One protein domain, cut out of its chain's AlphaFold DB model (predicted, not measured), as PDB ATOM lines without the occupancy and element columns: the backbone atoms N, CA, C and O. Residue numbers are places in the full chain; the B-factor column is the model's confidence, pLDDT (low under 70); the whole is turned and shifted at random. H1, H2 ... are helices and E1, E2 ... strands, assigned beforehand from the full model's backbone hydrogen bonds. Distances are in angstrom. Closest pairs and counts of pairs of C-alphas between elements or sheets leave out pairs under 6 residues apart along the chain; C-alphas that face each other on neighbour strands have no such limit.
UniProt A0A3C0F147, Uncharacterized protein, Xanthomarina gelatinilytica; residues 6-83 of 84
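AT A GLANCE: This is residues 6 to 83 of the 84 residues of an uncharacterized protein of Xanthomarina gelatinilytica (UniProt A0A3C0F147). A small twisted sheet of four short strands forms the core, with helix H1 over one face and helix H2 over the opposite face, while short H3 only grazes the sheet. The printed part has 78 residues, with three named helices and four named strands in the order E1 H1 E2 E3 H2 E4 H3. The sheet is mixed, order E1 E4 E3 E2; the class is mixed, helices and strands, with under half of the residues in named elements. The whole is compact, with a radius of gyration of the C-alphas of 11.6 A and spans of 32 by 25 by 19 A.

IN THESE COORDINATES: E1, residues 6 to 8, begins at C-alpha 6 (39.322, -25.403, 44.415). H1, residues 17 to 24, is 10.5 A long. E2, residues 28 to 32, measures 12.7 A, and E3, residues 38 to 42, 13.4 A. H2 is residues 54 to 60, 9.9 A, E4 residues 68 to 71, 10.0 A, and H3 residues 79 to 82, ending at C-alpha 82 (33.732, -34.666, 31.347).

HOW THE PARTS SIT: E1 and E4 are parallel, with N 8 and O 70 at 2.8 A. E4 and E3 are antiparallel, with N 40 and O 69 at 2.8 A. E2 and E3 form a hairpin, with N 31 and O 39 at 2.8 A. E1, H1 and E2 make a split strand-helix-strand unit, two strands running the same way with E4 and E3 between them, and a right-handed crossover. H1 is over E3 at a height over the sheet of 8.0 A; its closest C-alphas to E3 are Val 24 and Asn 42, 5.2 A. H2, on the opposite face, has a height over the sheet of 9.7 A; the closest C-alphas of H2 and E4 are Ala 56 and Ala 68, 6.4 A. In H1 and H2 every O i to N i+4 pair is within hydrogen-bond range; H3 is too short for such a pair.

THE WHOLE: The C-alphas farthest apart are those of Lys 12 and Gly 49, 32.9 A. The printed part has no cut. The link from E3 to H2, 11 residues, is long. No printed residue has pLDDT under 70; H3 has a mean of 81.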
ATOM      1  N   SER A   6      38.045 -24.722  44.676       98.31
ATOM      2  CA  SER A   6      39.322 -25.403  44.415       98.31
ATOM      3  C   SER A   6      39.862 -25.062  43.024       98.31
ATOM      4  O   SER A   6      39.092 -24.759  42.114       98.31
ATOM      5  N   VAL A   7      41.187 -25.093  42.859       98.44
ATOM      6  CA  VAL A   7      41.858 -24.915  41.562       98.44
ATOM      7  C   VAL A   7      42.850 -26.047  41.347       98.44
ATOM      8  O   VAL A   7      43.764 -26.220  42.150       98.44
ATOM      9  N   ILE A   8      42.701 -26.760  40.236       98.31
ATOM     10  CA  ILE A   8      43.594 -27.834  39.806       98.31
ATOM     11  C   ILE A   8      44.521 -27.290  38.720       98.31
ATOM     12  O   ILE A   8      44.063 -26.864  37.657       98.31
ATOM     13  N   ASN A   9      45.825 -27.273  39.009       98.00
ATOM     14  CA  ASN A   9      46.854 -26.698  38.132       98.00
ATOM     15  C   ASN A   9      47.784 -27.747  37.503       98.00
ATOM     16  O   ASN A   9      48.513 -27.412  36.575       98.00
ATOM     17  N   ASP A  10      47.773 -28.990  37.990       97.44
ATOM     18  CA  ASP A  10      48.628 -30.077  37.505       97.44
ATOM     19  C   ASP A  10      47.757 -31.264  37.073       97.44
ATOM     20  O   ASP A  10      46.772 -31.609  37.726       97.44
ATOM     21  N   LYS A  11      48.138 -31.896  35.962       95.62
ATOM     22  CA  LYS A  11      47.423 -33.019  35.354       95.62
ATOM     23  C   LYS A  11      47.340 -34.250  36.254       95.62
ATOM     24  O   LYS A  11      46.395 -35.031  36.150       95.62
ATOM     25  N   LYS A  12      48.317 -34.451  37.140       96.00
ATOM     26  CA  LYS A  12      48.283 -35.570  38.095       96.00
ATOM     27  C   LYS A  12      47.210 -35.391  39.177       96.00
ATOM     28  O   LYS A  12      46.756 -36.391  39.719       96.00
ATOM     29  N   ASP A  13      46.805 -34.146  39.433       96.75
ATOM     30  CA  ASP A  13      45.840 -33.764  40.465       96.75
ATOM     31  C   ASP A  13      44.418 -33.620  39.892       96.75
ATOM     32  O   ASP A  13      43.510 -33.163  40.586       96.75
ATOM     33  N   GLU A  14      44.206 -33.977  38.617       96.06
ATOM     34  CA  GLU A  14      42.863 -34.029  38.040       96.06
ATOM     35  C   GLU A  14      42.000 -35.035  38.822       96.06
ATOM     36  O   GLU A  14      42.398 -36.203  38.928       96.06
ATOM     37  N   PRO A  15      40.840 -34.603  39.359       96.12
ATOM     38  CA  PRO A  15      40.008 -35.433  40.221       96.12
ATOM     39  C   PRO A  15      39.381 -36.589  39.443       96.12
ATOM     40  O   PRO A  15      39.168 -36.513  38.230       96.12
ATOM     41  N   THR A  16      39.010 -37.647  40.158       95.75
ATOM     42  CA  THR A  16      38.029 -38.602  39.634       95.75
ATOM     43  C   THR A  16      36.619 -37.998  39.673       95.75
ATOM     44  O   THR A  16      36.384 -36.965  40.306       95.75
ATOM     45  N   LEU A  17      35.650 -38.644  39.015       95.44
ATOM     46  CA  LEU A  17      34.244 -38.239  39.124       95.44
ATOM     47  C   LEU A  17      33.753 -38.300  40.581       95.44
ATOM     48  O   LEU A  17      33.076 -37.378  41.027       95.44
ATOM     49  N   GLU A  18      34.132 -39.343  41.322       97.12
ATOM     50  CA  GLU A  18      33.756 -39.524  42.729       97.12
ATOM     51  C   GLU A  18      34.320 -38.398  43.609       97.12
ATOM     52  O   GLU A  18      33.580 -37.799  44.391       97.12
ATOM     53  N   ASP A  19      35.593 -38.032  43.419       97.81
ATOM     54  CA  ASP A  19      36.214 -36.908  44.132       97.81
ATOM     55  C   ASP A  19      35.496 -35.584  43.835       97.81
ATOM     56  O   ASP A  19      35.253 -34.773  44.733       97.81
ATOM     57  N   ALA A  20      35.144 -35.360  42.565       97.75
ATOM     58  CA  ALA A  20      34.427 -34.165  42.145       97.75
ATOM     59  C   ALA A  20      33.020 -34.112  42.758       97.75
ATOM     60  O   ALA A  20      32.661 -33.080  43.321       97.75
ATOM     61  N   GLN A  21      32.263 -35.214  42.724       98.19
ATOM     62  CA  GLN A  21      30.931 -35.322  43.334       98.19
ATOM     63  C   GLN A  21      30.974 -35.079  44.844       98.19
ATOM     64  O   GLN A  21      30.160 -34.319  45.378       98.19
ATOM     65  N   ALA A  22      31.954 -35.668  45.533       98.31
ATOM     66  CA  ALA A  22      32.162 -35.449  46.958       98.31
ATOM     67  C   ALA A  22      32.488 -33.978  47.268       98.31
ATOM     68  O   ALA A  22      31.973 -33.420  48.236       98.31
ATOM     69  N   PHE A  23      33.307 -33.326  46.436       98.25
ATOM     70  CA  PHE A  23      33.685 -31.927  46.625       98.25
ATOM     71  C   PHE A  23      32.539 -30.946  46.345       98.25
ATOM     72  O   PHE A  23      32.323 -30.012  47.128       98.25
ATOM     73  N   VAL A  24      31.817 -31.124  45.230       97.75
ATOM     74  CA  VAL A  24      30.673 -30.264  44.872       97.75
ATOM     75  C   VAL A  24      29.426 -30.587  45.700       97.75
ATOM     76  O   VAL A  24      28.474 -29.812  45.700       97.75
ATOM     77  N   GLU A  25      29.463 -31.686  46.460       97.50
ATOM     78  CA  GLU A  25      28.409 -32.167  47.355       97.50
ATOM     79  C   GLU A  25      27.122 -32.554  46.600       97.50
ATOM     80  O   GLU A  25      26.014 -32.304  47.079       97.50
ATOM     81  N   GLY A  26      27.249 -33.154  45.410       96.69
ATOM     82  CA  GLY A  26      26.122 -33.551  44.554       96.69
ATOM     83  C   GLY A  26      26.546 -33.997  43.157       96.69
ATOM     84  O   GLY A  26      27.688 -34.407  42.943       96.69
ATOM     85  N   TRP A  27      25.617 -33.941  42.204       97.31
ATOM     86  CA  TRP A  27      25.915 -34.255  40.806       97.31
ATOM     87  C   TRP A  27      26.773 -33.170  40.166       97.31
ATOM     88  O   TRP A  27      26.620 -31.985  40.453       97.31
ATOM     89  N   VAL A  28      27.719 -33.602  39.333       97.12
ATOM     90  CA  VAL A  28      28.701 -32.715  38.718       97.12
ATOM     91  C   VAL A  28      28.187 -32.263  37.362       97.12
ATOM     92  O   VAL A  28      28.025 -33.084  36.465       97.12
ATOM     93  N   GLU A  29      28.042 -30.952  37.196       96.25
ATOM     94  CA  GLU A  29      27.901 -30.330  35.885       96.25
ATOM     95  C   GLU A  29      29.246 -29.694  35.476       96.25
ATOM     96  O   GLU A  29      29.791 -28.856  36.205       96.25
ATOM     97  N   PRO A  30      29.824 -30.086  34.330       96.00
ATOM     98  CA  PRO A  30      31.032 -29.484  33.791       96.00
ATOM     99  C   PRO A  30      30.702 -28.313  32.860       96.00
ATOM    100  O   PRO A  30      30.164 -28.481  31.767       96.00
ATOM    101  N   VAL A  31      31.121 -27.114  33.251       95.62
ATOM    102  CA  VAL A  31      30.965 -25.876  32.483       95.62
ATOM    103  C   VAL A  31      32.283 -25.533  31.792       95.62
ATOM    104  O   VAL A  31      33.273 -25.167  32.430       95.62
ATOM    105  N   GLY A  32      32.307 -25.648  30.465       95.38
ATOM    106  CA  GLY A  32      33.457 -25.249  29.652       95.38
ATOM    107  C   GLY A  32      33.589 -23.729  29.569       95.38
ATOM    108  O   GLY A  32      32.636 -23.043  29.203       95.38
ATOM    109  N   LEU A  33      34.776 -23.203  29.868       96.12
ATOM    110  CA  LEU A  33      35.060 -21.770  29.798       96.12
ATOM    111  C   LEU A  33      35.735 -21.394  28.464       96.12
ATOM    112  O   LEU A  33      36.451 -22.212  27.881       96.12
ATOM    113  N   PRO A  34      35.587 -20.144  27.974       95.44
ATOM    114  CA  PRO A  34      36.161 -19.719  26.688       95.44
ATOM    115  C   PRO A  34      37.688 -19.836  26.585       95.44
ATOM    116  O   PRO A  34      38.232 -19.930  25.489       95.44
ATOM    117  N   ASN A  35      38.394 -19.824  27.719       94.81
ATOM    118  CA  ASN A  35      39.849 -19.975  27.778       94.81
ATOM    119  C   ASN A  35      40.317 -21.446  27.750       94.81
ATOM    120  O   ASN A  35      41.523 -21.692  27.795       94.81
ATOM    121  N   GLY A  36      39.386 -22.405  27.677       94.81
ATOM    122  CA  GLY A  36      39.651 -23.843  27.691       94.81
ATOM    123  C   GLY A  36      39.727 -24.469  29.085       94.81
ATOM    124  O   GLY A  36      39.885 -25.685  29.173       94.81
ATOM    125  N   ASP A  37      39.622 -23.677  30.158       97.06
ATOM    126  CA  ASP A  37      39.469 -24.214  31.511       97.06
ATOM    127  C   ASP A  37      38.087 -24.880  31.659       97.06
ATOM    128  O   ASP A  37      37.140 -24.579  30.922       97.06
ATOM    129  N   LEU A  38      37.961 -25.766  32.645       97.25
ATOM    130  CA  LEU A  38      36.715 -26.453  32.972       97.25
ATOM    131  C   LEU A  38      36.310 -26.129  34.408       97.25
ATOM    132  O   LEU A  38      37.117 -26.274  35.325       97.25
ATOM    133  N   LEU A  39      35.073 -25.694  34.614       98.00
ATOM    134  CA  LEU A  39      34.513 -25.466  35.940       98.00
ATOM    135  C   LEU A  39      33.540 -26.597  36.278       98.00
ATOM    136  O   LEU A  39      32.543 -26.768  35.593       98.00
ATOM    137  N   LEU A  40      33.817 -27.356  37.333       98.00
ATOM    138  CA  LEU A  40      32.915 -28.371  37.867       98.00
ATOM    139  C   LEU A  40      32.062 -27.746  38.970       98.00
ATOM    140  O   LEU A  40      32.606 -27.178  39.925       98.00
ATOM    141  N   ILE A  41      30.743 -27.846  38.834       98.19
ATOM    142  CA  ILE A  41      29.761 -27.285  39.769       98.19
ATOM    143  C   ILE A  41      28.760 -28.356  40.208       98.19
ATOM    144  O   ILE A  41      28.711 -29.441  39.634       98.19
ATOM    145  N   ASN A  42      27.959 -28.041  41.226       98.00
ATOM    146  CA  ASN A  42      26.825 -28.869  41.619       98.00
ATOM    147  C   ASN A  42      25.601 -28.545  40.745       98.00
ATOM    148  O   ASN A  42      25.056 -27.446  40.862       98.00
ATOM    149  N   GLU A  43      25.157 -29.499  39.929       97.19
ATOM    150  CA  GLU A  43      23.986 -29.374  39.038       97.19
ATOM    151  C   GLU A  43      22.698 -29.030  39.812       97.19
ATOM    152  O   GLU A  43      21.854 -28.247  39.383       97.19
ATOM    153  N   GLU A  44      22.568 -29.568  41.023       97.25
ATOM    154  CA  GLU A  44      21.385 -29.425  41.871       97.25
ATOM    155  C   GLU A  44      21.494 -28.234  42.836       97.25
ATOM    156  O   GLU A  44      20.579 -27.983  43.627       97.25
ATOM    157  N   GLY A  45      22.611 -27.496  42.821       96.25
ATOM    158  CA  GLY A  45      22.933 -26.500  43.844       96.25
ATOM    159  C   GLY A  45      21.860 -25.417  43.985       96.25
ATOM    160  O   GLY A  45      21.523 -25.016  45.101       96.25
ATOM    161  N   LEU A  46      21.267 -24.987  42.866       95.69
ATOM    162  CA  LEU A  46      20.197 -23.986  42.872       95.69
ATOM    163  C   LEU A  46      18.907 -24.546  43.479       95.69
ATOM    164  O   LEU A  46      18.295 -23.895  44.324       95.69
ATOM    165  N   MET A  47      18.525 -25.771  43.102       97.00
ATOM    166  CA  MET A  47      17.340 -26.450  43.641       97.00
ATOM    167  C   MET A  47      17.469 -26.727  45.141       97.00
ATOM    168  O   MET A  47      16.482 -26.687  45.871       97.00
ATOM    169  N   ARG A  48      18.695 -26.978  45.606       96.00
ATOM    170  CA  ARG A  48      19.016 -27.237  47.014       96.00
ATOM    171  C   ARG A  48      19.239 -25.967  47.836       96.00
ATOM    172  O   ARG A  48      19.484 -26.070  49.035       96.00
ATOM    173  N   GLY A  49      19.147 -24.787  47.219       96.00
ATOM    174  CA  GLY A  49      19.292 -23.503  47.904       96.00
ATOM    175  C   GLY A  49      20.702 -23.248  48.435       96.00
ATOM    176  O   GLY A  49      20.855 -22.678  49.512       96.00
ATOM    177  N   PHE A  50      21.733 -23.706  47.720       97.00
ATOM    178  CA  PHE A  50      23.119 -23.435  48.093       97.00
ATOM    179  C   PHE A  50      23.474 -21.951  47.938       97.00
ATOM    180  O   PHE A  50      22.933 -21.238  47.093       97.00
ATOM    181  N   ASP A  51      24.419 -21.492  48.757       97.81
ATOM    182  CA  ASP A  51      24.888 -20.107  48.738       97.81
ATOM    183  C   ASP A  51      25.640 -19.772  47.437       97.81
ATOM    184  O   ASP A  51      26.268 -20.637  46.818       97.81
ATOM    185  N   ILE A  52      25.619 -18.495  47.038       98.12
ATOM    186  CA  ILE A  52      26.351 -18.006  45.860       98.12
ATOM    187  C   ILE A  52      27.858 -18.155  46.075       98.12
ATOM    188  O   ILE A  52      28.429 -17.654  47.045       98.12
ATOM    189  N   ASN A  53      28.526 -18.766  45.100       98.44
ATOM    190  CA  ASN A  53      29.974 -18.822  45.032       98.44
ATOM    191  C   ASN A  53      30.491 -17.643  44.209       98.44
ATOM    192  O   ASN A  53      30.563 -17.704  42.981       98.44
ATOM    193  N   ASN A  54      30.855 -16.553  44.887       98.06
ATOM    194  CA  ASN A  54      31.277 -15.311  44.227       98.06
ATOM    195  C   ASN A  54      32.458 -15.521  43.268       98.06
ATOM    196  O   ASN A  54      32.483 -14.951  42.180       98.06
ATOM    197  N   LYS A  55      33.428 -16.368  43.635       97.88
ATOM    198  CA  LYS A  55      34.612 -16.614  42.803       97.88
ATOM    199  C   LYS A  55      34.252 -17.382  41.532       97.88
ATOM    200  O   LYS A  55      34.653 -16.968  40.447       97.88
ATOM    201  N   ALA A  56      33.474 -18.454  41.663       98.00
ATOM    202  CA  ALA A  56      32.984 -19.210  40.514       98.00
ATOM    203  C   ALA A  56      32.067 -18.359  39.625       98.00
ATOM    204  O   ALA A  56      32.206 -18.396  38.408       98.00
ATOM    205  N   THR A  57      31.214 -17.530  40.233       98.12
ATOM    206  CA  THR A  57      30.299 -16.620  39.528       98.12
ATOM    207  C   THR A  57      31.048 -15.622  38.648       98.12
ATOM    208  O   THR A  57      30.704 -15.435  37.484       98.12
ATOM    209  N   ILE A  58      32.114 -15.010  39.177       98.06
ATOM    210  CA  ILE A  58      32.956 -14.078  38.417       98.06
ATOM    211  C   ILE A  58      33.656 -14.796  37.255       98.06
ATOM    212  O   ILE A  58      33.703 -14.269  36.150       98.06
ATOM    213  N   ILE A  59      34.189 -15.996  37.494       97.62
ATOM    214  CA  ILE A  59      34.925 -16.771  36.482       97.62
ATOM    215  C   ILE A  59      34.003 -17.253  35.357       97.62
ATOM    216  O   ILE A  59      34.371 -17.168  34.187       97.62
ATOM    217  N   ALA A  60      32.817 -17.751  35.706       96.88
ATOM    218  CA  ALA A  60      31.829 -18.249  34.753       96.88
ATOM    219  C   ALA A  60      31.034 -17.124  34.071       96.88
ATOM    220  O   ALA A  60      30.342 -17.377  33.087       96.88
ATOM    221  N   ASN A  61      31.115 -15.893  34.591       96.81
ATOM    222  CA  ASN A  61      30.300 -14.752  34.172       96.81
ATOM    223  C   ASN A  61      28.784 -15.058  34.191       96.81
ATOM    224  O   ASN A  61      28.020 -14.597  33.346       96.81
ATOM    225  N   THR A  62      28.359 -15.877  35.153       96.25
ATOM    226  CA  THR A  62      26.969 -16.256  35.430       96.25
ATOM    227  C   THR A  62      26.871 -16.723  36.880       96.25
ATOM    228  O   THR A  62      27.881 -17.112  37.464       96.25
ATOM    229  N   THR A  63      25.691 -16.673  37.493       97.31
ATOM    230  CA  THR A  63      25.518 -17.067  38.897       97.31
ATOM    231  C   THR A  63      25.803 -18.553  39.091       97.31
ATOM    232  O   THR A  63      25.093 -19.398  38.556       97.31
ATOM    233  N   ILE A  64      26.808 -18.857  39.913       98.06
ATOM    234  CA  ILE A  64      27.131 -20.208  40.375       98.06
ATOM    235  C   ILE A  64      26.863 -20.291  41.873       98.06
ATOM    236  O   ILE A  64      27.274 -19.414  42.639       98.06
ATOM    237  N   VAL A  65      26.209 -21.367  42.293       97.75
ATOM    238  CA  VAL A  65      25.902 -21.668  43.695       97.75
ATOM    239  C   VAL A  65      26.602 -22.951  44.132       97.75
ATOM    240  O   VAL A  65      26.865 -23.834  43.319       97.75
ATOM    241  N   GLY A  66      26.916 -23.052  45.421       98.06
ATOM    242  CA  GLY A  66      27.596 -24.216  45.985       98.06
ATOM    243  C   GLY A  66      29.110 -24.239  45.779       98.06
ATOM    244  O   GLY A  66      29.745 -23.263  45.374       98.06
ATOM    245  N   ASN A  67      29.723 -25.371  46.119       98.62
ATOM    246  CA  ASN A  67      31.155 -25.568  45.925       98.62
ATOM    247  C   ASN A  67      31.472 -25.711  44.430       98.62
ATOM    248  O   ASN A  67      30.701 -26.306  43.682       98.62
ATOM    249  N   ALA A  68      32.621 -25.187  44.006       98.44
ATOM    250  CA  ALA A  68      33.052 -25.267  42.612       98.44
ATOM    251  C   ALA A  68      34.549 -25.560  42.493       98.44
ATOM    252  O   ALA A  68      35.358 -25.096  43.305       98.44
ATOM    253  N   MET A  69      34.927 -26.316  41.468       98.56
ATOM    254  CA  MET A  69      36.313 -26.671  41.185       98.56
ATOM    255  C   MET A  69      36.691 -26.215  39.781       98.56
ATOM    256  O   MET A  69      36.034 -26.570  38.814       98.56
ATOM    257  N   LEU A  70      37.765 -25.440  39.663       98.44
ATOM    258  CA  LEU A  70      38.311 -25.019  38.378       98.44
ATOM    259  C   LEU A  70      39.490 -25.912  37.999       98.44
ATOM    260  O   LEU A  70      40.511 -25.898  38.683       98.44
ATOM    261  N   ILE A  71      39.389 -26.621  36.883       98.06
ATOM    262  CA  ILE A  71      40.499 -27.361  36.291       98.06
ATOM    263  C   ILE A  71      41.094 -26.518  35.168       98.06
ATOM    264  O   ILE A  71      40.405 -26.144  34.215       98.06
ATOM    265  N   LYS A  72      42.382 -26.191  35.289       97.81
ATOM    266  CA  LYS A  72      43.101 -25.466  34.242       97.81
ATOM    267  C   LYS A  72      43.220 -26.309  32.985       97.81
ATOM    268  O   LYS A  72      43.463 -27.508  33.076       97.81
ATOM    269  N   LYS A  73      43.124 -25.680  31.812       96.12
ATOM    270  CA  LYS A  73      43.214 -26.378  30.518       96.12
ATOM    271  C   LYS A  73      44.450 -27.283  30.404       96.12
ATOM    272  O   LYS A  73      44.366 -28.380  29.867       96.12
ATOM    273  N   ASP A  74      45.579 -26.840  30.962       95.69
ATOM    274  CA  ASP A  74      46.856 -27.561  30.912       95.69
ATOM    275  C   ASP A  74      46.908 -28.722  31.932       95.69
ATOM    276  O   ASP A  74      47.710 -29.647  31.792       95.69
ATOM    277  N   ALA A  75      46.007 -28.712  32.921       96.31
ATOM    278  CA  ALA A  75      45.785 -29.788  33.883       96.31
ATOM    279  C   ALA A  75      44.727 -30.809  33.416       96.31
ATOM    280  O   ALA A  75      44.691 -31.916  33.937       96.31
ATOM    281  N   LEU A  76      43.895 -30.495  32.417       93.19
ATOM    282  CA  LEU A  76      42.909 -31.442  31.879       93.19
ATOM    283  C   LEU A  76      43.603 -32.561  31.078       93.19
ATOM    284  O   LEU A  76      44.365 -32.291  30.140       93.19
ATOM    285  N   LYS A  77      43.352 -33.836  31.414       90.38
ATOM    286  CA  LYS A  77      43.798 -34.988  30.604       90.38
ATOM    287  C   LYS A  77      43.081 -35.012  29.261       90.38
ATOM    288  O   LYS A  77      43.759 -35.055  28.236       90.38
ATOM    289  N   ASP A  78      41.751 -34.960  29.285       84.25
ATOM    290  CA  ASP A  78      40.883 -34.893  28.108       84.25
ATOM    291  C   ASP A  78      39.531 -34.266  28.483       84.25
ATOM    292  O   ASP A  78      38.889 -34.667  29.451       84.25
ATOM    293  N   MET A  79      39.058 -33.313  27.679       77.75
ATOM    294  CA  MET A  79      37.750 -32.683  27.868       77.75
ATOM    295  C   MET A  79      36.583 -33.641  27.583       77.75
ATOM    296  O   MET A  79      35.487 -33.433  28.098       77.75
ATOM    297  N   LYS A  80      36.790 -34.702  26.792       80.62
ATOM    298  CA  LYS A  80      35.748 -35.711  26.534       80.62
ATOM    299  C   LYS A  80      35.393 -36.526  27.773       80.62
ATOM    300  O   LYS A  80      34.263 -36.976  27.864       80.62
ATOM    301  N   GLY A  81      36.320 -36.676  28.723       80.75
ATOM    302  CA  GLY A  81      36.062 -37.396  29.975       80.75
ATOM    303  C   GLY A  81      35.000 -36.733  30.856       80.75
ATOM    304  O   GLY A  81      34.431 -37.391  31.718       80.75
ATOM    305  N   TRP A  82      34.712 -35.453  30.606       86.69
ATOM    306  CA  TRP A  82      33.732 -34.666  31.347       86.69
ATOM    307  C   TRP A  82      32.503 -34.295  30.516       86.69
ATOM    308  O   TRP A  82      31.571 -33.720  31.050       86.69
ATOM    309  N   ARG A  83      32.451 -34.593  29.217       72.12
ATOM    310  CA  ARG A  83      31.235 -34.360  28.426       72.12
ATOM    311  C   ARG A  83      30.377 -35.622  28.487       72.12
ATOM    312  O   ARG A  83      30.808 -36.650  27.971       72.12
TER     313      ARG A  83